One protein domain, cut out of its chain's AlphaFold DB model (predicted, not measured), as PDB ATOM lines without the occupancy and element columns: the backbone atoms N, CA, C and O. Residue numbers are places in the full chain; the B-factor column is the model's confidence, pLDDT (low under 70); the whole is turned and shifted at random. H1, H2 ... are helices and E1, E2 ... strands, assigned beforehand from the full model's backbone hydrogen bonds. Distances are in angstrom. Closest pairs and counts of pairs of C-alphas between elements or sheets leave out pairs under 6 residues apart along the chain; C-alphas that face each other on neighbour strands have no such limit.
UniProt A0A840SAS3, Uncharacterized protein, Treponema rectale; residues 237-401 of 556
ATOM      1  N   ILE A 237       2.939   1.868 -26.766       77.88
ATOM      2  CA  ILE A 237       1.644   2.568 -26.744       77.88
ATOM      3  C   ILE A 237       1.631   3.637 -27.842       77.88
ATOM      4  O   ILE A 237       2.594   4.374 -28.010       77.88
ATOM      5  N   TYR A 238       0.512   3.752 -28.554       76.12
ATOM      6  CA  TYR A 238       0.300   4.697 -29.661       76.12
ATOM      7  C   TYR A 238       0.007   6.140 -29.209       76.12
ATOM      8  O   TYR A 238      -0.671   6.884 -29.906       76.12
ATOM      9  N   VAL A 239       0.462   6.530 -28.019       80.81
ATOM     10  CA  VAL A 239       0.198   7.854 -27.449       80.81
ATOM     11  C   VAL A 239       1.528   8.501 -27.113       80.81
ATOM     12  O   VAL A 239       2.310   7.948 -26.337       80.81
ATOM     13  N   ALA A 240       1.774   9.671 -27.701       83.56
ATOM     14  CA  ALA A 240       2.957  10.465 -27.413       83.56
ATOM     15  C   ALA A 240       3.011  10.827 -25.913       83.56
ATOM     16  O   ALA A 240       1.978  11.140 -25.312       83.56
ATOM     17  N   PRO A 241       4.192  10.795 -25.276       87.38
ATOM     18  CA  PRO A 241       4.324  11.208 -23.888       87.38
ATOM     19  C   PRO A 241       3.934  12.676 -23.670       87.38
ATOM     20  O   PRO A 241       4.402  13.553 -24.381       87.38
ATOM     21  N   GLU A 242       3.148  12.935 -22.623       89.38
ATOM     22  CA  GLU A 242       2.721  14.287 -22.204       89.38
ATOM     23  C   GLU A 242       3.877  15.276 -21.969       89.38
ATOM     24  O   GLU A 242       3.707  16.465 -22.205       89.38
ATOM     25  N   ILE A 243       5.072  14.796 -21.598       92.56
ATOM     26  CA  ILE A 243       6.264  15.647 -21.440       92.56
ATOM     27  C   ILE A 243       6.721  16.310 -22.754       92.56
ATOM     28  O   ILE A 243       7.485  17.276 -22.730       92.56
ATOM     29  N   LEU A 244       6.289  15.796 -23.910       94.25
ATOM     30  CA  LEU A 244       6.554  16.411 -25.206       94.25
ATOM     31  C   LEU A 244       5.622  17.611 -25.403       94.25
ATOM     32  O   LEU A 244       4.405  17.481 -25.270       94.25
ATOM     33  N   SER A 245       6.173  18.763 -25.784       95.38
ATOM     34  CA  SER A 245       5.371  19.960 -26.056       95.38
ATOM     35  C   SER A 245       4.394  19.755 -27.217       95.38
ATOM     36  O   SER A 245       4.591  18.889 -28.073       95.38
ATOM     37  N   GLU A 246       3.348  20.583 -27.284       95.69
ATOM     38  CA  GLU A 246       2.360  20.534 -28.373       95.69
ATOM     39  C   GLU A 246       3.016  20.619 -29.757       95.69
ATOM     40  O   GLU A 246       2.611  19.898 -30.667       95.69
ATOM     41  N   SER A 247       4.067  21.432 -29.908       96.62
ATOM     42  CA  SER A 247       4.800  21.554 -31.170       96.62
ATOM     43  C   SER A 247       5.588  20.290 -31.521       96.62
ATOM     44  O   SER A 247       5.582  19.841 -32.666       96.62
ATOM     45  N   VAL A 248       6.227  19.645 -30.538       96.94
ATOM     46  CA  VAL A 248       6.871  18.344 -30.770       96.94
ATOM     47  C   VAL A 248       5.829  17.297 -31.162       96.94
ATOM     48  O   VAL A 248       6.033  16.558 -32.123       96.94
ATOM     49  N   GLN A 249       4.686  17.254 -30.476       94.88
ATOM     50  CA  GLN A 249       3.599  16.338 -30.824       94.88
ATOM     51  C   GLN A 249       3.036  16.617 -32.225       94.88
ATOM     52  O   GLN A 249       2.770  15.673 -32.962       94.88
ATOM     53  N   ASN A 250       2.891  17.883 -32.628       95.12
ATOM     54  CA  ASN A 250       2.447  18.266 -33.970       95.12
ATOM     55  C   ASN A 250       3.406  17.750 -35.054       95.12
ATOM     56  O   ASN A 250       2.947  17.190 -36.054       95.12
ATOM     57  N   VAL A 251       4.719  17.858 -34.820       95.62
ATOM     58  CA  VAL A 251       5.736  17.262 -35.695       95.62
ATOM     59  C   VAL A 251       5.628  15.733 -35.702       95.62
ATOM     60  O   VAL A 251       5.614  15.132 -36.763       95.62
ATOM     61  N   LEU A 252       5.497  15.059 -34.563       93.94
ATOM     62  CA  LEU A 252       5.409  13.592 -34.563       93.94
ATOM     63  C   LEU A 252       4.154  13.074 -35.275       93.94
ATOM     64  O   LEU A 252       4.248  12.159 -36.091       93.94
ATOM     65  N   ASN A 253       3.006  13.697 -35.005       91.19
ATOM     66  CA  ASN A 253       1.687  13.288 -35.491       91.19
ATOM     67  C   ASN A 253       1.488  13.473 -36.999       91.19
ATOM     68  O   ASN A 253       0.579  12.871 -37.568       91.19
ATOM     69  N   ASN A 254       2.291  14.326 -37.633       92.25
ATOM     70  CA  ASN A 254       2.202  14.615 -39.063       92.25
ATOM     71  C   ASN A 254       3.422  14.103 -39.844       92.25
ATOM     72  O   ASN A 254       3.548  14.400 -41.032       92.25
ATOM     73  N   PHE A 255       4.330  13.376 -39.185       92.81
ATOM     74  CA  PHE A 255       5.569  12.910 -39.798       92.81
ATOM     75  C   PHE A 255       5.261  11.864 -40.873       92.81
ATOM     76  O   PHE A 255       4.527  10.918 -40.587       92.81
ATOM     77  N   PRO A 256       5.797  11.993 -42.100       89.50
ATOM     78  CA  PRO A 256       5.556  11.006 -43.144       89.50
ATOM     79  C   PRO A 256       6.259   9.681 -42.816       89.50
ATOM     80  O   PRO A 256       7.425   9.647 -42.405       89.50
ATOM     81  N   VAL A 257       5.534   8.577 -42.996       89.69
ATOM     82  CA  VAL A 257       5.978   7.229 -42.628       89.69
ATOM     83  C   VAL A 257       5.727   6.225 -43.745       89.69
ATOM     84  O   VAL A 257       4.669   6.232 -44.376       89.69
ATOM     85  N   ASN A 258       6.676   5.305 -43.926       88.50
ATOM     86  CA  ASN A 258       6.618   4.231 -44.906       88.50
ATOM     87  C   ASN A 258       7.004   2.897 -44.250       88.50
ATOM     88  O   ASN A 258       8.164   2.662 -43.930       88.50
ATOM     89  N   LYS A 259       6.031   1.994 -44.090       85.06
ATOM     90  CA  LYS A 259       6.200   0.719 -43.367       85.06
ATOM     91  C   LYS A 259       7.202  -0.248 -43.990       85.06
ATOM     92  O   LYS A 259       7.579  -1.211 -43.331       85.06
ATOM     93  N   PHE A 260       7.590  -0.034 -45.245       86.38
ATOM     94  CA  PHE A 260       8.605  -0.855 -45.899       86.38
ATOM     95  C   PHE A 260      10.029  -0.444 -45.535       86.38
ATOM     96  O   PHE A 260      10.964  -1.157 -45.881       86.38
ATOM     97  N   TYR A 261      10.187   0.677 -44.834       90.75
ATOM     98  CA  TYR A 261      11.470   1.166 -44.371       90.75
ATOM     99  C   TYR A 261      11.552   1.056 -42.857       90.75
ATOM    100  O   TYR A 261      10.572   1.232 -42.135       90.75
ATOM    101  N   GLN A 262      12.752   0.787 -42.369       91.38
ATOM    102  CA  GLN A 262      13.054   0.731 -40.949       91.38
ATOM    103  C   GLN A 262      13.703   2.040 -40.516       91.38
ATOM    104  O   GLN A 262      14.420   2.673 -41.287       91.38
ATOM    105  N   ILE A 263      13.460   2.450 -39.274       93.19
ATOM    106  CA  ILE A 263      14.199   3.562 -38.668       93.19
ATOM    107  C   ILE A 263      15.589   3.066 -38.272       93.19
ATOM    108  O   ILE A 263      15.700   2.174 -37.428       93.19
ATOM    109  N   GLU A 264      16.618   3.700 -38.828       93.69
ATOM    110  CA  GLU A 264      18.013   3.535 -38.405       93.69
ATOM    111  C   GLU A 264      18.398   4.593 -37.377       93.69
ATOM    112  O   GLU A 264      18.970   4.283 -36.331       93.69
ATOM    113  N   GLU A 265      18.017   5.844 -37.640       95.44
ATOM    114  CA  GLU A 265      18.211   6.956 -36.717       95.44
ATOM    115  C   GLU A 265      16.962   7.831 -36.666       95.44
ATOM    116  O   GLU A 265      16.335   8.098 -37.688       95.44
ATOM    117  N   ALA A 266      16.615   8.321 -35.480       95.88
ATOM    118  CA  ALA A 266      15.610   9.355 -35.310       95.88
ATOM    119  C   ALA A 266      16.069  10.374 -34.271       95.88
ATOM    120  O   ALA A 266      16.612  10.027 -33.226       95.88
ATOM    121  N   TYR A 267      15.809  11.643 -34.541       95.50
ATOM    122  CA  TYR A 267      16.091  12.745 -33.644       95.50
ATOM    123  C   TYR A 267      14.856  13.621 -33.531       95.50
ATOM    124  O   TYR A 267      14.271  13.977 -34.548       95.50
ATOM    125  N   ILE A 268      14.478  13.995 -32.313       96.25
ATOM    126  CA  ILE A 268      13.313  14.840 -32.037       96.25
ATOM    127  C   ILE A 268      13.769  15.977 -31.131       96.25
ATOM    128  O   ILE A 268      14.331  15.722 -30.071       96.25
ATOM    129  N   PHE A 269      13.497  17.220 -31.513       96.31
ATOM    130  CA  PHE A 269      13.915  18.412 -30.784       96.31
ATOM    131  C   PHE A 269      12.726  19.310 -30.464       96.31
ATOM    132  O   PHE A 269      11.991  19.739 -31.356       96.31
ATOM    133  N   ASP A 270      12.620  19.687 -29.195       96.50
ATOM    134  CA  ASP A 270      11.978  20.929 -28.791       96.50
ATOM    135  C   ASP A 270      13.023  22.047 -28.869       96.50
ATOM    136  O   ASP A 270      13.846  22.250 -27.969       96.50
ATOM    137  N   VAL A 271      13.037  22.756 -29.998       94.94
ATOM    138  CA  VAL A 271      14.073  23.750 -30.297       94.94
ATOM    139  C   VAL A 271      13.970  24.949 -29.355       94.94
ATOM    140  O   VAL A 271      14.990  25.555 -29.014       94.94
ATOM    141  N   LYS A 272      12.767  25.286 -28.876       93.38
ATOM    142  CA  LYS A 272      12.583  26.342 -27.871       93.38
ATOM    143  C   LYS A 272      13.209  25.951 -26.538       93.38
ATOM    144  O   LYS A 272      13.974  26.746 -25.989       93.38
ATOM    145  N   ASN A 273      12.949  24.740 -26.050       94.44
ATOM    146  CA  ASN A 273      13.507  24.281 -24.778       94.44
ATOM    147  C   ASN A 273      15.020  24.066 -24.863       94.44
ATOM    148  O   ASN A 273      15.733  24.448 -23.933       94.44
ATOM    149  N   CYS A 274      15.531  23.555 -25.989       92.69
ATOM    150  CA  CYS A 274      16.973  23.455 -26.231       92.69
ATOM    151  C   CYS A 274      17.662  24.823 -26.128       92.69
ATOM    152  O   CYS A 274      18.667  24.956 -25.433       92.69
ATOM    153  N   ARG A 275      17.101  25.855 -26.779       90.50
ATOM    154  CA  ARG A 275      17.627  27.230 -26.726       90.50
ATOM    155  C   ARG A 275      17.525  27.836 -25.327       90.50
ATOM    156  O   ARG A 275      18.489  28.437 -24.863       90.50
ATOM    157  N   LYS A 276      16.380  27.671 -24.655       92.19
ATOM    158  CA  LYS A 276      16.142  28.174 -23.289       92.19
ATOM    159  C   LYS A 276      17.163  27.620 -22.292       92.19
ATOM    160  O   LYS A 276      17.613  28.357 -21.421       92.19
ATOM    161  N   ASN A 277      17.517  26.346 -22.435       90.25
ATOM    162  CA  ASN A 277      18.420  25.635 -21.532       90.25
ATOM    163  C   ASN A 277      19.876  25.597 -22.038       90.25
ATOM    164  O   ASN A 277      20.671  24.800 -21.549       90.25
ATOM    165  N   GLU A 278      20.222  26.451 -23.013       87.12
ATOM    166  CA  GLU A 278      21.577  26.617 -23.564       87.12
ATOM    167  C   GLU A 278      22.245  25.298 -24.002       87.12
ATOM    168  O   GLU A 278      23.465  25.135 -23.928       87.12
ATOM    169  N   LEU A 279      21.451  24.339 -24.485       79.06
ATOM    170  CA  LEU A 279      21.969  23.042 -24.897       79.06
ATOM    171  C   LEU A 279      22.697  23.157 -26.236       79.06
ATOM    172  O   LEU A 279      22.123  23.542 -27.256       79.06
ATOM    173  N   SER A 280      23.976  22.783 -26.243       67.31
ATOM    174  CA  SER A 280      24.760  22.685 -27.469       67.31
ATOM    175  C   SER A 280      24.617  21.296 -28.086       67.31
ATOM    176  O   SER A 280      25.008  20.305 -27.470       67.31
ATOM    177  N   TYR A 281      24.133  21.234 -29.324       68.31
ATOM    178  CA  TYR A 281      24.234  20.037 -30.156       68.31
ATOM    179  C   TYR A 281      25.540  20.058 -30.961       68.31
ATOM    180  O   TYR A 281      26.068  21.134 -31.265       68.31
ATOM    181  N   GLY A 282      26.072  18.881 -31.305       62.28
ATOM    182  CA  GLY A 282      27.318  18.750 -32.063       62.28
ATOM    183  C   GLY A 282      27.329  19.614 -33.331       62.28
ATOM    184  O   GLY A 282      26.343  19.689 -34.064       62.28
ATOM    185  N   SER A 283      28.443  20.304 -33.584       50.84
ATOM    186  CA  SER A 283      28.596  21.189 -34.741       50.84
ATOM    187  C   SER A 283      28.646  20.402 -36.053       50.84
ATOM    188  O   SER A 283      29.454  19.483 -36.160       50.84
ATOM    189  N   GLY A 284      27.881  20.821 -37.067       54.25
ATOM    190  CA  GLY A 284      28.059  20.366 -38.456       54.25
ATOM    191  C   GLY A 284      26.921  19.528 -39.040       54.25
ATOM    192  O   GLY A 284      27.000  19.167 -40.208       54.25
ATOM    193  N   SER A 285      25.859  19.245 -38.281       69.44
ATOM    194  CA  SER A 285      24.632  18.652 -38.828       69.44
ATOM    195  C   SER A 285      23.640  19.733 -39.272       69.44
ATOM    196  O   SER A 285      23.610  20.823 -38.698       69.44
ATOM    197  N   PHE A 286      22.773  19.418 -40.237       73.56
ATOM    198  CA  PHE A 286      21.647  20.275 -40.641       73.56
ATOM    199  C   PHE A 286      20.762  20.680 -39.445       73.56
ATOM    200  O   PHE A 286      20.367  21.834 -39.292       73.56
ATOM    201  N   VAL A 287      20.556  19.753 -38.506       75.25
ATOM    202  CA  VAL A 287      19.873  20.008 -37.229       75.25
ATOM    203  C   VAL A 287      20.551  21.126 -36.427       75.25
ATOM    204  O   VAL A 287      19.872  21.987 -35.874       75.25
ATOM    205  N   SER A 288      21.888  21.167 -36.386       78.94
ATOM    206  CA  SER A 288      22.628  22.209 -35.658       78.94
ATOM    207  C   SER A 288      22.421  23.615 -36.235       78.94
ATOM    208  O   SER A 288      22.590  24.605 -35.518       78.94
ATOM    209  N   GLU A 289      22.058  23.723 -37.515       83.06
ATOM    210  CA  GLU A 289      21.671  24.988 -38.140       83.06
ATOM    211  C   GLU A 289      20.241  25.371 -37.762       83.06
ATOM    212  O   GLU A 289      20.014  26.510 -37.354       83.06
ATOM    213  N   LEU A 290      19.303  24.417 -37.802       84.25
ATOM    214  CA  LEU A 290      17.918  24.635 -37.373       84.25
ATOM    215  C   LEU A 290      17.830  25.100 -35.915       84.25
ATOM    216  O   LEU A 290      17.096  26.039 -35.621       84.25
ATOM    217  N   LEU A 291      18.635  24.520 -35.019       83.44
ATOM    218  CA  LEU A 291      18.676  24.899 -33.600       83.44
ATOM    219  C   LEU A 291      19.089  26.362 -33.357       83.44
ATOM    220  O   LEU A 291      18.805  26.912 -32.293       83.44
ATOM    221  N   LYS A 292      19.763  27.001 -34.321       85.69
ATOM    222  CA  LYS A 292      20.195  28.405 -34.229       85.69
ATOM    223  C   LYS A 292      19.164  29.384 -34.774       85.69
ATOM    224  O   LYS A 292      19.306  30.583 -34.535       85.69
ATOM    225  N   ARG A 293      18.172  28.916 -35.534       88.62
ATOM    226  CA  ARG A 293      17.176  29.805 -36.127       88.62
ATOM    227  C   ARG A 293      16.080  30.126 -35.115       88.62
ATOM    228  O   ARG A 293      15.584  29.248 -34.411       88.62
ATOM    229  N   GLU A 294      15.715  31.402 -35.023       90.62
ATOM    230  CA  GLU A 294      14.733  31.841 -34.028       90.62
ATOM    231  C   GLU A 294      13.301  31.415 -34.360       90.62
ATOM    232  O   GLU A 294      12.522  31.159 -33.436       90.62
ATOM    233  N   ASP A 295      13.024  31.296 -35.658       92.94
ATOM    234  CA  ASP A 295      11.744  30.948 -36.273       92.94
ATOM    235  C   ASP A 295      11.386  29.458 -36.133       92.94
ATOM    236  O   ASP A 295      10.216  29.102 -36.251       92.94
ATOM    237  N   VAL A 296      12.348  28.584 -35.815       94.62
ATOM    238  CA  VAL A 296      12.115  27.146 -35.608       94.62
ATOM    239  C   VAL A 296      11.633  26.857 -34.185       94.62
ATOM    240  O   VAL A 296      12.267  27.233 -33.192       94.62
ATOM    241  N   ILE A 297      10.518  26.134 -34.080       96.19
ATOM    242  CA  ILE A 297       9.860  25.801 -32.813       96.19
ATOM    243  C   ILE A 297      10.190  24.372 -32.379       96.19
ATOM    244  O   ILE A 297      10.644  24.164 -31.254       96.19
ATOM    245  N   ALA A 298       9.991  23.409 -33.275       96.75
ATOM    246  CA  ALA A 298      10.276  21.995 -33.063       96.75
ATOM    247  C   ALA A 298      10.752  21.369 -34.376       96.75
ATOM    248  O   ALA A 298      10.393  21.833 -35.459       96.75
ATOM    249  N   CYS A 299      11.554  20.311 -34.302       95.62
ATOM    250  CA  CYS A 299      11.922  19.556 -35.492       95.62
ATOM    251  C   CYS A 299      12.151  18.079 -35.190       95.62
ATOM    252  O   CYS A 299      12.476  17.694 -34.070       95.62
ATOM    253  N   SER A 300      11.984  17.253 -36.215       95.62
ATOM    254  CA  SER A 300      12.325  15.839 -36.198       95.62
ATOM    255  C   SER A 300      13.124  15.497 -37.449       95.62
ATOM    256  O   SER A 300      12.854  16.037 -38.522       95.62
ATOM    257  N   SER A 301      14.103  14.612 -37.312       94.62
ATOM    258  CA  SER A 301      14.899  14.056 -38.403       94.62
ATOM    259  C   SER A 301      14.902  12.544 -38.274       94.62
ATOM    260  O   SER A 301      15.187  12.036 -37.196       94.62
ATOM    261  N   VAL A 302      14.578  11.827 -39.343       95.31
ATOM    262  CA  VAL A 302      14.547  10.365 -39.353       95.31
ATOM    263  C   VAL A 302      15.304   9.867 -40.573       95.31
ATOM    264  O   VAL A 302      14.986  10.259 -41.694       95.31
ATOM    265  N   LEU A 303      16.298   9.013 -40.347       94.88
ATOM    266  CA  LEU A 303      16.943   8.210 -41.376       94.88
ATOM    267  C   LEU A 303      16.209   6.874 -41.460       94.88
ATOM    268  O   LEU A 303      16.221   6.070 -40.523       94.88
ATOM    269  N   TYR A 304      15.588   6.659 -42.606       93.88
ATOM    270  CA  TYR A 304      14.963   5.410 -42.981       93.88
ATOM    271  C   TYR A 304      15.905   4.597 -43.862       93.88
ATOM    272  O   TYR A 304      16.565   5.145 -44.747       93.88
ATOM    273  N   ASN A 305      15.913   3.285 -43.659       93.25
ATOM    274  CA  ASN A 305      16.685   2.343 -44.454       93.25
ATOM    275  C   ASN A 305      15.832   1.140 -44.841       93.25
ATOM    276  O   ASN A 305      15.069   0.599 -44.040       93.25
ATOM    277  N   ASP A 306      15.995   0.714 -46.079       93.12
ATOM    278  CA  ASP A 306      15.475  -0.531 -46.606       93.12
ATOM    279  C   ASP A 306      16.664  -1.449 -46.879       93.12
ATOM    280  O   ASP A 306      17.260  -1.417 -47.958       93.12
ATOM    281  N   GLU A 307      17.040  -2.237 -45.869       90.62
ATOM    282  CA  GLU A 307      18.198  -3.141 -45.932       90.62
ATOM    283  C   GLU A 307      18.072  -4.159 -47.068       90.62
ATOM    284  O   GLU A 307      19.080  -4.563 -47.645       90.62
ATOM    285  N   LEU A 308      16.839  -4.531 -47.437       91.94
ATOM    286  CA  LEU A 308      16.582  -5.525 -48.472       91.94
ATOM    287  C   LEU A 308      17.022  -5.041 -49.860       91.94
ATOM    288  O   LEU A 308      17.467  -5.849 -50.670       91.94
ATOM    289  N   PHE A 309      16.922  -3.737 -50.126       91.31
ATOM    290  CA  PHE A 309      17.241  -3.127 -51.426       91.31
ATOM    291  C   PHE A 309      18.337  -2.049 -51.349       91.31
ATOM    292  O   PHE A 309      18.623  -1.392 -52.354       91.31
ATOM    293  N   ASN A 310      18.945  -1.860 -50.171       90.56
ATOM    294  CA  ASN A 310      19.945  -0.833 -49.866       90.56
ATOM    295  C   ASN A 310      19.509   0.577 -50.296       90.56
ATOM    296  O   ASN A 310      20.205   1.272 -51.045       90.56
ATOM    297  N   LYS A 311      18.316   0.979 -49.849       92.12
ATOM    298  CA  LYS A 311      17.740   2.301 -50.121       92.12
ATOM    299  C   LYS A 311      17.669   3.099 -48.833       92.12
ATOM    300  O   LYS A 311      17.155   2.605 -47.833       92.12
ATOM    301  N   GLN A 312      18.138   4.341 -48.871       93.25
ATOM    302  CA  GLN A 312      18.138   5.219 -47.705       93.25
ATOM    303  C   GLN A 312      17.445   6.533 -48.007       93.25
ATOM    304  O   GLN A 312      17.597   7.108 -49.084       93.25
ATOM    305  N   ILE A 313      16.670   7.012 -47.044       93.44
ATOM    306  CA  ILE A 313      16.004   8.299 -47.161       93.44
ATOM    307  C   ILE A 313      15.994   9.006 -45.820       93.44
ATOM    308  O   ILE A 313      15.598   8.450 -44.797       93.44
ATOM    309  N   ILE A 314      16.446  10.252 -45.829       93.56
ATOM    310  CA  ILE A 314      16.437  11.116 -44.661       93.56
ATOM    311  C   ILE A 314      15.259  12.059 -44.800       93.56
ATOM    312  O   ILE A 314      15.105  12.745 -45.810       93.56
ATOM    313  N   VAL A 315      14.434  12.105 -43.764       93.50
ATOM    314  CA  VAL A 315      13.268  12.971 -43.698       93.50
ATOM    315  C   VAL A 315      13.419  13.929 -42.535       93.50
ATOM    316  O   VAL A 315      13.687  13.522 -41.410       93.50
ATOM    317  N   PHE A 316      13.222  15.211 -42.799       94.12
ATOM    318  CA  PHE A 316      13.204  16.267 -41.806       94.12
ATOM    319  C   PHE A 316      11.845  16.927 -41.830       94.12
ATOM    320  O   PHE A 316      11.389  17.379 -42.878       94.12
ATOM    321  N   MET A 317      11.226  17.043 -40.665       94.50
ATOM    322  CA  MET A 317      10.015  17.826 -40.528       94.50
ATOM    323  C   MET A 317      10.175  18.860 -39.431       94.50
ATOM    324  O   MET A 317      10.687  18.573 -38.350       94.50
ATOM    325  N   VAL A 318       9.766  20.080 -39.742       95.50
ATOM    326  CA  VAL A 318      10.014  21.262 -38.929       95.50
ATOM    327  C   VAL A 318       8.699  21.986 -38.710       95.50
ATOM    328  O   VAL A 318       7.981  22.263 -39.667       95.50
ATOM    329  N   GLU A 319       8.406  22.320 -37.460       96.19
ATOM    330  CA  GLU A 319       7.422  23.344 -37.132       96.19
ATOM    331  C   GLU A 319       8.144  24.677 -36.943       96.19
ATOM    332  O   GLU A 319       9.068  24.785 -36.126       96.19
ATOM    333  N   ALA A 320       7.728  25.692 -37.692       94.62
ATOM    334  CA  ALA A 320       8.351  27.008 -37.674       94.62
ATOM    335  C   ALA A 320       7.321  28.121 -37.898       94.62
ATOM    336  O   ALA A 320       6.240  27.867 -38.411       94.62
ATOM    337  N   ASP A 321       7.624  29.354 -37.499       91.00
ATOM    338  CA  ASP A 321       6.715  30.480 -37.730       91.00
ATOM    339  C   ASP A 321       6.646  30.919 -39.212       91.00
ATOM    340  O   ASP A 321       7.388  30.442 -40.069       91.00
ATOM    341  N   GLU A 322       5.743  31.854 -39.526       80.38
ATOM    342  CA  GLU A 322       5.489  32.335 -40.896       80.38
ATOM    343  C   GLU A 322       6.713  32.972 -41.584       80.38
ATOM    344  O   GLU A 322       6.702  33.175 -42.799       80.38
ATOM    345  N   THR A 323       7.757  33.332 -40.830       79.31
ATOM    346  CA  THR A 323       8.989  33.915 -41.381       79.31
ATOM    347  C   THR A 323       9.976  32.861 -41.872       79.31
ATOM    348  O   THR A 323      10.981  33.207 -42.502       79.31
ATOM    349  N   PHE A 324       9.669  31.583 -41.640       83.50
ATOM    350  CA  PHE A 324      10.505  30.476 -42.051       83.50
ATOM    351  C   PHE A 324      10.515  30.314 -43.570       83.50
ATOM    352  O   PHE A 324       9.586  29.808 -44.202       83.50
ATOM    353  N   ASP A 325      11.626  30.753 -44.145       79.62
ATOM    354  CA  ASP A 325      12.036  30.464 -45.511       79.62
ATOM    355  C   ASP A 325      13.156  29.422 -45.420       79.62
ATOM    356  O   ASP A 325      14.267  29.702 -44.938       79.62
ATOM    357  N   LEU A 326      12.830  28.184 -45.773       70.25
ATOM    358  CA  LEU A 326      13.773  27.081 -45.828       70.25
ATOM    359  C   LEU A 326      13.848  26.634 -47.284       70.25
ATOM    360  O   LEU A 326      12.835  26.294 -47.886       70.25
ATOM    361  N   PHE A 327      15.067  26.676 -47.815       64.12
ATOM    362  CA  PHE A 327      15.428  26.280 -49.175       64.12
ATOM    363  C   PHE A 327      14.856  27.161 -50.293       64.12
ATOM    364  O   PHE A 327      13.884  26.834 -50.967       64.12
ATOM    365  N   LYS A 328      15.574  28.249 -50.596       60.28
ATOM    366  CA  LYS A 328      15.550  28.810 -51.952       60.28
ATOM    367  C   LYS A 328      16.457  27.974 -52.833       60.28
ATOM    368  O   LYS A 328      17.631  28.298 -52.998       60.28
ATOM    369  N   GLU A 329      15.916  26.896 -53.373       64.06
ATOM    370  CA  GLU A 329      16.546  26.275 -54.524       64.06
ATOM    371  C   GLU A 329      16.286  27.139 -55.763       64.06
ATOM    372  O   GLU A 329      15.153  27.500 -56.073       64.06
ATOM    373  N   GLU A 330      17.359  27.518 -56.462       68.44
ATOM    374  CA  GLU A 330      17.270  28.218 -57.752       68.44
ATOM    375  C   GLU A 330      16.931  27.255 -58.913       68.44
ATOM    376  O   GLU A 330      16.847  27.672 -60.071       68.44
ATOM    377  N   SER A 331      16.759  25.966 -58.612       78.31
ATOM    378  CA  SER A 331      16.440  24.892 -59.549       78.31
ATOM    379  C   SER A 331      14.940  24.880 -59.901       78.31
ATOM    380  O   SER A 331      14.081  25.409 -59.192       78.31
ATOM    381  N   VAL A 332      14.608  24.289 -61.053       84.31
ATOM    382  CA  VAL A 332      13.216  24.082 -61.477       84.31
ATOM    383  C   VAL A 332      12.763  22.718 -60.974       84.31
ATOM    384  O   VAL A 332      13.417  21.720 -61.273       84.31
ATOM    385  N   ALA A 333      11.636  22.670 -60.262       88.81
ATOM    386  CA  ALA A 333      11.045  21.416 -59.808       88.81
ATOM    387  C   ALA A 333      10.776  20.471 -60.994       88.81
ATOM    388  O   ALA A 333      10.207  20.874 -62.015       88.81
ATOM    389  N   VAL A 334      11.179  19.208 -60.857       89.94
ATOM    390  CA  VAL A 334      10.941  18.154 -61.855       89.94
ATOM    391  C   VAL A 334       9.545  17.544 -61.727       89.94
ATOM    392  O   VAL A 334       9.018  17.000 -62.696       89.94
ATOM    393  N   ALA A 335       8.935  17.656 -60.547       89.38
ATOM    394  CA  ALA A 335       7.565  17.250 -60.265       89.38
ATOM    395  C   ALA A 335       7.012  18.028 -59.062       89.38
ATOM    396  O   ALA A 335       7.776  18.535 -58.245       89.38
ATOM    397  N   SER A 336       5.685  18.070 -58.938       89.88
ATOM    398  CA  SER A 336       4.993  18.604 -57.762       89.88
ATOM    399  C   SER A 336       3.855  17.665 -57.378       89.88
ATOM    400  O   SER A 336       3.152  17.150 -58.253       89.88
ATOM    401  N   GLN A 337       3.650  17.456 -56.082       87.50
ATOM    402  CA  GLN A 337       2.637  16.548 -55.555       87.50
ATOM    403  C   GLN A 337       2.076  17.060 -54.229       87.50
ATOM    404  O   GLN A 337       2.746  17.751 -53.471       87.50
ATOM    405  N   ASN A 338       0.819  16.717 -53.951       88.12
ATOM    406  CA  ASN A 338       0.200  16.984 -52.660       88.12
ATOM    407  C   ASN A 338       0.163  15.694 -51.843       88.12
ATOM    408  O   ASN A 338      -0.345  14.686 -52.336       88.12
ATOM    409  N   PHE A 339       0.616  15.754 -50.594       81.56
ATOM    410  CA  PHE A 339       0.572  14.634 -49.658       81.56
ATOM    411  C   PHE A 339      -0.387  14.926 -48.527       81.56
ATOM    412  O   PHE A 339      -0.348  15.987 -47.908       81.56
ATOM    413  N   LYS A 340      -1.258  13.967 -48.242       83.94
ATOM    414  CA  LYS A 340      -2.163  14.063 -47.110       83.94
ATOM    415  C   LYS A 340      -1.440  13.585 -45.856       83.94
ATOM    416  O   LYS A 340      -1.059  12.423 -45.760       83.94
ATOM    417  N   ILE A 341      -1.288  14.488 -44.899       84.88
ATOM    418  CA  ILE A 341      -0.848  14.179 -43.535       84.88
ATOM    419  C   ILE A 341      -2.076  14.057 -42.631       84.88
ATOM    420  O   ILE A 341      -3.196  14.349 -43.062       84.88
ATOM    421  N   ARG A 342      -1.885  13.607 -41.384       83.44
ATOM    422  CA  ARG A 342      -2.988  13.415 -40.429       83.44
ATOM    423  C   ARG A 342      -3.889  14.646 -40.349       83.44
ATOM    424  O   ARG A 342      -5.107  14.508 -40.457       83.44
ATOM    425  N   ASP A 343      -3.290  15.827 -40.228       85.00
ATOM    426  CA  ASP A 343      -4.033  17.061 -40.012       85.00
ATOM    427  C   ASP A 343      -3.867  18.107 -41.129       85.00
ATOM    428  O   ASP A 343      -3.884  19.307 -40.860       85.00
ATOM    429  N   GLY A 344      -3.712  17.700 -42.387       87.69
ATOM    430  CA  GLY A 344      -3.584  18.676 -43.469       87.69
ATOM    431  C   GLY A 344      -3.076  18.108 -44.782       87.69
ATOM    432  O   GLY A 344      -3.056  16.897 -45.010       87.69
ATOM    433  N   ILE A 345      -2.666  19.019 -45.658       89.50
ATOM    434  CA  ILE A 345      -2.053  18.698 -46.943       89.50
ATOM    435  C   ILE A 345      -0.694  19.391 -47.004       89.50
ATOM    436  O   ILE A 345      -0.607  20.606 -46.823       89.50
ATOM    437  N   LEU A 346       0.353  18.610 -47.247       89.81
ATOM    438  CA  LEU A 346       1.665  19.099 -47.639       89.81
ATOM    439  C   LEU A 346       1.658  19.339 -49.147       89.81
ATOM    440  O   LEU A 346       1.369  18.429 -49.923       89.81
ATOM    441  N   HIS A 347       1.979  20.558 -49.552       92.06
ATOM    442  CA  HIS A 347       2.255  20.892 -50.941       92.06
ATOM    443  C   HIS A 347       3.744  20.715 -51.177       92.06
ATOM    444  O   HIS A 347       4.539  21.367 -50.504       92.06
ATOM    445  N   CYS A 348       4.112  19.813 -52.081       91.44
ATOM    446  CA  CYS A 348       5.492  19.405 -52.262       91.44
ATOM    447  C   CYS A 348       5.987  19.618 -53.686       91.44
ATOM    448  O   CYS A 348       5.301  19.278 -54.650       91.44
ATOM    449  N   ASP A 349       7.217  20.099 -53.779       92.12
ATOM    450  CA  ASP A 349       8.000  20.208 -54.999       92.12
ATOM    451  C   ASP A 349       9.207  19.276 -54.899       92.12
ATOM    452  O   ASP A 349       9.849  19.167 -53.850       92.12
ATOM    453  N   ILE A 350       9.487  18.573 -55.992       91.75
ATOM    454  CA  ILE A 350      10.567  17.595 -56.099       91.75
ATOM    455  C   ILE A 350      11.617  18.154 -57.042       91.75
ATOM    456  O   ILE A 350      11.304  18.598 -58.150       91.75
ATOM    457  N   TYR A 351      12.866  18.071 -56.617       91.44
ATOM    458  CA  TYR A 351      14.033  18.555 -57.323       91.44
ATOM    459  C   TYR A 351      14.985  17.399 -57.587       91.44
ATOM    460  O   TYR A 351      15.045  16.421 -56.844       91.44
ATOM    461  N   GLU A 352      15.712  17.517 -58.685       89.88
ATOM    462  CA  GLU A 352      16.725  16.561 -59.097       89.88
ATOM    463  C   GLU A 352      18.085  17.245 -58.965       89.88
ATOM    464  O   GLU A 352      18.281  18.335 -59.511       89.88
ATOM    465  N   THR A 353      19.005  16.624 -58.230       87.00
ATOM    466  CA  THR A 353      20.359  17.142 -58.015       87.00
ATOM    467  C   THR A 353      21.406  16.144 -58.497       87.00
ATOM    468  O   THR A 353      21.247  14.928 -58.365       87.00
ATOM    469  N   ASP A 354      22.488  16.666 -59.069       83.31
ATOM    470  CA  ASP A 354      23.624  15.862 -59.507       83.31
ATOM    471  C   ASP A 354      24.527  15.545 -58.307       83.31
ATOM    472  O   ASP A 354      24.939  16.446 -57.568       83.31
ATOM    473  N   ILE A 355      24.906  14.275 -58.144       77.62
ATOM    474  CA  ILE A 355      25.936  13.892 -57.177       77.62
ATOM    475  C   ILE A 355      27.303  14.250 -57.755       77.62
ATOM    476  O   ILE A 355      27.703  13.776 -58.821       77.62
ATOM    477  N   ALA A 356      28.077  15.055 -57.026       75.81
ATOM    478  CA  ALA A 356      29.416  15.437 -57.456       75.81
ATOM    479  C   ALA A 356      30.312  14.200 -57.674       75.81
ATOM    480  O   ALA A 356      30.734  13.540 -56.727       75.81
ATOM    481  N   GLY A 357      30.650  13.920 -58.937       75.25
ATOM    482  CA  GLY A 357      31.528  12.806 -59.309       75.25
ATOM    483  C   GLY A 357      30.825  11.466 -59.539       75.25
ATOM    484  O   GLY A 357      31.518  10.456 -59.650       75.25
ATOM    485  N   SER A 358      29.494  11.449 -59.643       76.44
ATOM    486  CA  SER A 358      28.712  10.274 -60.036       76.44
ATOM    487  C   SER A 358      27.763  10.618 -61.187       76.44
ATOM    488  O   SER A 358      27.327  11.757 -61.314       76.44
ATOM    489  N   ASP A 359      27.440   9.625 -62.020       75.69
ATOM    490  CA  ASP A 359      26.346   9.726 -63.001       75.69
ATOM    491  C   ASP A 359      24.968   9.516 -62.336       75.69
ATOM    492  O   ASP A 359      23.928   9.658 -62.982       75.69
ATOM    493  N   ASN A 360      24.957   9.154 -61.046       77.69
ATOM    494  CA  ASN A 360      23.737   9.011 -60.267       77.69
ATOM    495  C   ASN A 360      23.175  10.381 -59.892       77.69
ATOM    496  O   ASN A 360      23.907  11.339 -59.632       77.69
ATOM    497  N   LYS A 361      21.851  10.424 -59.814       83.50
ATOM    498  CA  LYS A 361      21.099  11.594 -59.389       83.50
ATOM    499  C   LYS A 361      20.463  11.333 -58.038       83.50
ATOM    500  O   LYS A 361      20.138  10.191 -57.719       83.50
ATOM    501  N   GLU A 362      20.269  12.398 -57.281       87.44
ATOM    502  CA  GLU A 362      19.519  12.373 -56.032       87.44
ATOM    503  C   GLU A 362      18.254  13.199 -56.180       87.44
ATOM    504  O   GLU A 362      18.189  14.160 -56.955       87.44
ATOM    505  N   TYR A 363      17.241  12.800 -55.423       89.94
ATOM    506  CA  TYR A 363      15.964  13.481 -55.385       89.94
ATOM    507  C   TYR A 363      15.804  14.150 -54.030       89.94
ATOM    508  O   TYR A 363      15.997  13.542 -52.973       89.94
ATOM    509  N   ILE A 364      15.462  15.429 -54.094       91.56
ATOM    510  CA  ILE A 364      15.164  16.262 -52.938       91.56
ATOM    511  C   ILE A 364      13.692  16.629 -53.019       91.56
ATOM    512  O   ILE A 364      13.181  16.940 -54.093       91.56
ATOM    513  N   LEU A 365      12.997  16.604 -51.889       92.12
ATOM    514  CA  LEU A 365      11.629  17.096 -51.800       92.12
ATOM    515  C   LEU A 365      11.549  18.203 -50.766       92.12
ATOM    516  O   LEU A 365      11.996  18.028 -49.633       92.12
ATOM    517  N   HIS A 366      10.912  19.307 -51.147       92.50
ATOM    518  CA  HIS A 366      10.499  20.372 -50.240       92.50
ATOM    519  C   HIS A 366       8.986  20.366 -50.132       92.50
ATOM    520  O   HIS A 366       8.296  20.321 -51.144       92.50
ATOM    521  N   GLY A 367       8.466  20.415 -48.913       91.56
ATOM    522  CA  GLY A 367       7.039  20.464 -48.648       91.56
ATOM    523  C   GLY A 367       6.669  21.546 -47.655       91.56
ATOM    524  O   GLY A 367       7.428  21.825 -46.728       91.56
ATOM    525  N   ASN A 368       5.480  22.120 -47.802       92.69
ATOM    526  CA  ASN A 368       4.908  23.007 -46.797       92.69
ATOM    527  C   ASN A 368       3.425  22.715 -46.536       92.69
ATOM    528  O   ASN A 368       2.643  22.441 -47.446       92.69
ATOM    529  N   CYS A 369       3.026  22.807 -45.270       92.56
ATOM    530  CA  CYS A 369       1.636  22.791 -44.832       92.56
ATOM    531  C   CYS A 369       1.367  24.072 -44.029       92.56
ATOM    532  O   CYS A 369       1.567  24.094 -42.809       92.56
ATOM    533  N   PRO A 370       0.916  25.154 -44.694       89.94
ATOM    534  CA  PRO A 370       0.687  26.443 -44.039       89.94
ATOM    535  C   PRO A 370      -0.329  26.375 -42.895       89.94
ATOM    536  O   PRO A 370      -0.190  27.076 -41.903       89.94
ATOM    537  N   GLU A 371      -1.337  25.502 -42.994       90.12
ATOM    538  CA  GLU A 371      -2.377  25.345 -41.964       90.12
ATOM    539  C   GLU A 371      -1.829  24.830 -40.625       90.12
ATOM    540  O   GLU A 371      -2.447  25.035 -39.578       90.12
ATOM    541  N   LYS A 372      -0.675  24.155 -40.664       91.19
ATOM    542  CA  LYS A 372      -0.018  23.545 -39.507       91.19
ATOM    543  C   LYS A 372       1.344  24.130 -39.194       91.19
ATOM    544  O   LYS A 372       1.966  23.673 -38.239       91.19
ATOM    545  N   ASN A 373       1.783  25.127 -39.963       94.50
ATOM    546  CA  ASN A 373       3.121  25.699 -39.854       94.50
ATOM    547  C   ASN A 373       4.226  24.633 -39.973       94.50
ATOM    548  O   ASN A 373       5.254  24.708 -39.302       94.50
ATOM    549  N   LEU A 374       3.982  23.614 -40.806       94.75
ATOM    550  CA  LEU A 374       4.896  22.495 -41.007       94.75
ATOM    551  C   LEU A 374       5.644  22.630 -42.326       94.75
ATOM    552  O   LEU A 374       5.066  22.977 -43.358       94.75
ATOM    553  N   TYR A 375       6.918  22.272 -42.285       94.19
ATOM    554  CA  TYR A 375       7.822  22.230 -43.421       94.19
ATOM    555  C   TYR A 375       8.490  20.864 -43.469       94.19
ATOM    556  O   TYR A 375       8.925  20.344 -42.442       94.19
ATOM    557  N   LEU A 376       8.565  20.290 -44.660       92.75
ATOM    558  CA  LEU A 376       9.126  18.975 -44.926       92.75
ATOM    559  C   LEU A 376      10.335  19.127 -45.847       92.75
ATOM    560  O   LEU A 376      10.272  19.833 -46.850       92.75
ATOM    561  N   TYR A 377      11.412  18.433 -45.516       91.94
ATOM    562  CA  TYR A 377      12.559  18.242 -46.388       91.94
ATOM    563  C   TYR A 377      12.899  16.765 -46.432       91.94
ATOM    564  O   TYR A 377      12.984  16.121 -45.389       91.94
ATOM    565  N   MET A 378      13.084  16.220 -47.626       92.25
ATOM    566  CA  MET A 378      13.497  14.833 -47.794       92.25
ATOM    567  C   MET A 378      14.657  14.749 -48.762       92.25
ATOM    568  O   MET A 378      14.698  15.477 -49.750       92.25
ATOM    569  N   TYR A 379      15.559  13.823 -48.476       89.81
ATOM    570  CA  TYR A 379      16.739  13.548 -49.270       89.81
ATOM    571  C   TYR A 379      16.909  12.041 -49.402       89.81
ATOM    572  O   TYR A 379      16.933  11.335 -48.392       89.81
ATOM    573  N   SER A 380      16.990  11.547 -50.634       90.44
ATOM    574  CA  SER A 380      17.115  10.118 -50.922       90.44
ATOM    575  C   SER A 380      18.488   9.751 -51.465       90.44
ATOM    576  O   SER A 380      18.969  10.417 -52.381       90.44
ATOM    577  N   GLU A 381      19.027   8.618 -51.029       87.38
ATOM    578  CA  GLU A 381      20.249   8.023 -51.563       87.38
ATOM    579  C   GLU A 381      19.937   6.732 -52.328       87.38
ATOM    580  O   GLU A 381      19.249   5.838 -51.830       87.38
ATOM    581  N   ASN A 382      20.485   6.612 -53.542       84.50
ATOM    582  CA  ASN A 382      20.324   5.452 -54.431       84.50
ATOM    583  C   ASN A 382      18.893   5.212 -54.945       84.50
ATOM    584  O   ASN A 382      18.535   4.073 -55.246       84.50
ATOM    585  N   PHE A 383      18.078   6.257 -55.092       89.75
ATOM    586  CA  PHE A 383      16.735   6.159 -55.671       89.75
ATOM    587  C   PHE A 383      16.716   6.533 -57.154       89.75
ATOM    588  O   PHE A 383      17.387   7.464 -57.589       89.75
ATOM    589  N   THR A 384      15.877   5.849 -57.924       87.44
ATOM    590  CA  THR A 384      15.351   6.376 -59.190       87.44
ATOM    591  C   THR A 384      14.170   7.316 -58.929       87.44
ATOM    592  O   THR A 384      13.538   7.253 -57.875       87.44
ATOM    593  N   GLN A 385      13.812   8.153 -59.910       86.44
ATOM    594  CA  GLN A 385      12.637   9.031 -59.795       86.44
ATOM    595  C   GLN A 385      11.356   8.241 -59.489       86.44
ATOM    596  O   GLN A 385      10.556   8.656 -58.654       86.44
ATOM    597  N   GLU A 386      11.158   7.101 -60.158       87.56
ATOM    598  CA  GLU A 386       9.976   6.253 -59.970       87.56
ATOM    599  C   GLU A 386       9.935   5.645 -58.564       87.56
ATOM    600  O   GLU A 386       8.884   5.655 -57.932       87.56
ATOM    601  N   GLU A 387      11.073   5.173 -58.044       88.88
ATOM    602  CA  GLU A 387      11.168   4.658 -56.673       88.88
ATOM    603  C   GLU A 387      10.922   5.757 -55.634       88.88
ATOM    604  O   GLU A 387      10.264   5.503 -54.627       88.88
ATOM    605  N   PHE A 388      11.422   6.976 -55.867       88.62
ATOM    606  CA  PHE A 388      11.227   8.096 -54.945       88.62
ATOM    607  C   PHE A 388       9.755   8.510 -54.895       88.62
ATOM    608  O   PHE A 388       9.182   8.657 -53.820       88.62
ATOM    609  N   LEU A 389       9.098   8.608 -56.054       84.50
ATOM    610  CA  LEU A 389       7.655   8.845 -56.122       84.50
ATOM    611  C   LEU A 389       6.861   7.696 -55.484       84.50
ATOM    612  O   LEU A 389       5.921   7.945 -54.735       84.50
ATOM    613  N   ALA A 390       7.272   6.444 -55.695       83.69
ATOM    614  CA  ALA A 390       6.634   5.291 -55.067       83.69
ATOM    615  C   ALA A 390       6.796   5.285 -53.537       83.69
ATOM    616  O   ALA A 390       5.849   4.931 -52.832       83.69
ATOM    617  N   PHE A 391       7.952   5.702 -53.001       85.06
ATOM    618  CA  PHE A 391       8.145   5.905 -51.559       85.06
ATOM    619  C   PHE A 391       7.103   6.881 -51.011       85.06
ATOM    620  O   PHE A 391       6.489   6.629 -49.976       85.06
ATOM    621  N   LEU A 392       6.890   7.977 -51.734       80.38
ATOM    622  CA  LEU A 392       5.972   9.030 -51.340       80.38
ATOM    623  C   LEU A 392       4.498   8.605 -51.433       80.38
ATOM    624  O   LEU A 392       3.709   8.956 -50.556       80.38
ATOM    625  N   ASP A 393       4.136   7.819 -52.449       75.31
ATOM    626  CA  ASP A 393       2.784   7.275 -52.648       75.31
ATOM    627  C   ASP A 393       2.437   6.147 -51.664       75.31
ATOM    628  O   ASP A 393       1.271   5.942 -51.329       75.31
ATOM    629  N   SER A 394       3.445   5.409 -51.191       69.94
ATOM    630  CA  SER A 394       3.288   4.347 -50.185       69.94
ATOM    631  C   SER A 394       3.318   4.863 -48.743       69.94
ATOM    632  O   SER A 394       3.253   4.066 -47.801       69.94
ATOM    633  N   ASN A 395       3.346   6.187 -48.556       65.81
ATOM    634  CA  ASN A 395       3.140   6.785 -47.246       65.81
ATOM    635  C   ASN A 395       1.780   6.359 -46.683       65.81
ATOM    636  O   ASN A 395       0.742   6.459 -47.341       65.81
ATOM    637  N   SER A 396       1.781   5.872 -45.444       62.03
ATOM    638  CA  SER A 396       0.553   5.396 -44.806       62.03
ATOM    639  C   SER A 396      -0.312   6.590 -44.396       62.03
ATOM    640  O   SER A 396      -0.086   7.201 -43.353       62.03
ATOM    641  N   GLU A 397      -1.287   6.952 -45.240       63.50
ATOM    642  CA  GLU A 397      -2.163   8.108 -45.010       63.50
ATOM    643  C   GLU A 397      -2.736   8.128 -43.580       63.50
ATOM    644  O   GLU A 397      -3.456   7.218 -43.169       63.50
ATOM    645  N   GLY A 398      -2.474   9.213 -42.845       62.47
ATOM    646  CA  GLY A 398      -3.017   9.445 -41.500       62.47
ATOM    647  C   GLY A 398      -2.284   8.729 -40.359       62.47
ATOM    648  O   GLY A 398      -2.668   8.895 -39.194       62.47
ATOM    649  N   GLU A 399      -1.234   7.971 -40.671       78.19
ATOM    650  CA  GLU A 399      -0.316   7.423 -39.680       78.19
ATOM    651  C   GLU A 399       0.791   8.422 -39.329       78.19
ATOM    652  O   GLU A 399       1.014   9.408 -40.029       78.19
ATOM    653  N   ASP A 400       1.432   8.183 -38.191       85.12
ATOM    654  CA  ASP A 400       2.447   9.047 -37.600       85.12
ATOM    655  C   ASP A 400       3.697   8.235 -37.240       85.12
ATOM    656  O   ASP A 400       3.727   7.009 -37.389       85.12
ATOM    657  N   LEU A 401       4.728   8.906 -36.722       89.88
ATOM    658  CA  LEU A 401       5.990   8.256 -36.366       89.88
ATOM    659  C   LEU A 401       5.840   7.147 -35.296       89.88
ATOM    660  O   LEU A 401       6.703   6.277 -35.189       89.88
TER     661      LEU A 401
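What this domain is: This is residues 237 to 401 of the 556 residues of an uncharacterized protein of Treponema rectale (UniProt A0A840SAS3). One antiparallel sheet of seven strands, twisted and curled, wraps round the short helix H1, and H4 packs on the same face by E6 and E4. H2 stands at the sheet's level beside E2, and H3 only grazes the sheet. The printed part has 165 residues, with named elements in the order H1 E1 H2 H3 E2 E3 E4 E5 E6 E7 H4, four helices and seven strands, a mixed class. Across the sheet the order is E1 E2 E3 E7 E6 E5 E4. The whole is compact, with a radius of gyration of the C-alphas of 15.7 A and spans of 45 by 35 by 30 A.

How they stand to each other: Start at H1, residues 246 to 253, round which the sheet curls. Edge strand E1, residues 262 to 270, bends by 59 degrees at residue 265, and H2, residues 271 to 276, follows at the sheet's level, 1.2 A in height. H3, residues 286 to 290, only grazes the sheet. Next comes the hairpin of E2, residues 296 to 306, and E3, residues 311 to 320; the closest C-alphas of H1 and E2 are those of Val 248 and Ala 298, 5.5 A apart. Look for N 267 and O 301 at 2.8 A between E1 and E2, and N 302 and O 315 at 2.8 A between E2 and E3. E4, residues 335 to 341, E5, residues 344 to 354, E6, residues 361 to 369, and E7, residues 374 to 381, form a meander, each strand the antiparallel neighbour of the one before. Within hydrogen-bond range are N 337 and O 348, 2.8 A, N 351 and O 364, 2.8 A, and N 367 and O 376, 2.8 A. E7 is also the neighbour of E3, with N 316 and O 377 at 2.8 A. H4, residues 385 to 393, and H1 lie on the same face, two layers with helices on one face of a sheet; the closest C-alphas of H4 and E6 are Gln 385 and Tyr 363, 7.1 A. H1 and H4 are apart. In H1, H2, H3 and H4 every O i to N i+4 pair is within hydrogen-bond range.

Where its parts are: Find C-alpha 246 at (2.360, 20.534, -28.373), where H1 begins. E2 measures 30.0 A from first to last C-alpha, E3 29.2 A, E5 31.7 A and E6 26.8 A; E1 and E7 each measure 23.6 A, and E4 19.0 A. H4 runs 12.3 A to C-alpha 393 at (2.784, 7.275, -52.648).

The domain as a whole: The two C-alphas farthest apart are those of Glu 242 and Asp 359, 47.4 A. The printed part has no cut, and the link from E3 to E4, residues 321 to 334, is long. The mean pLDDT of the printed part is 86.6; look for values under 70 at residues 280 to 285, 327 to 330 and 394 to 398.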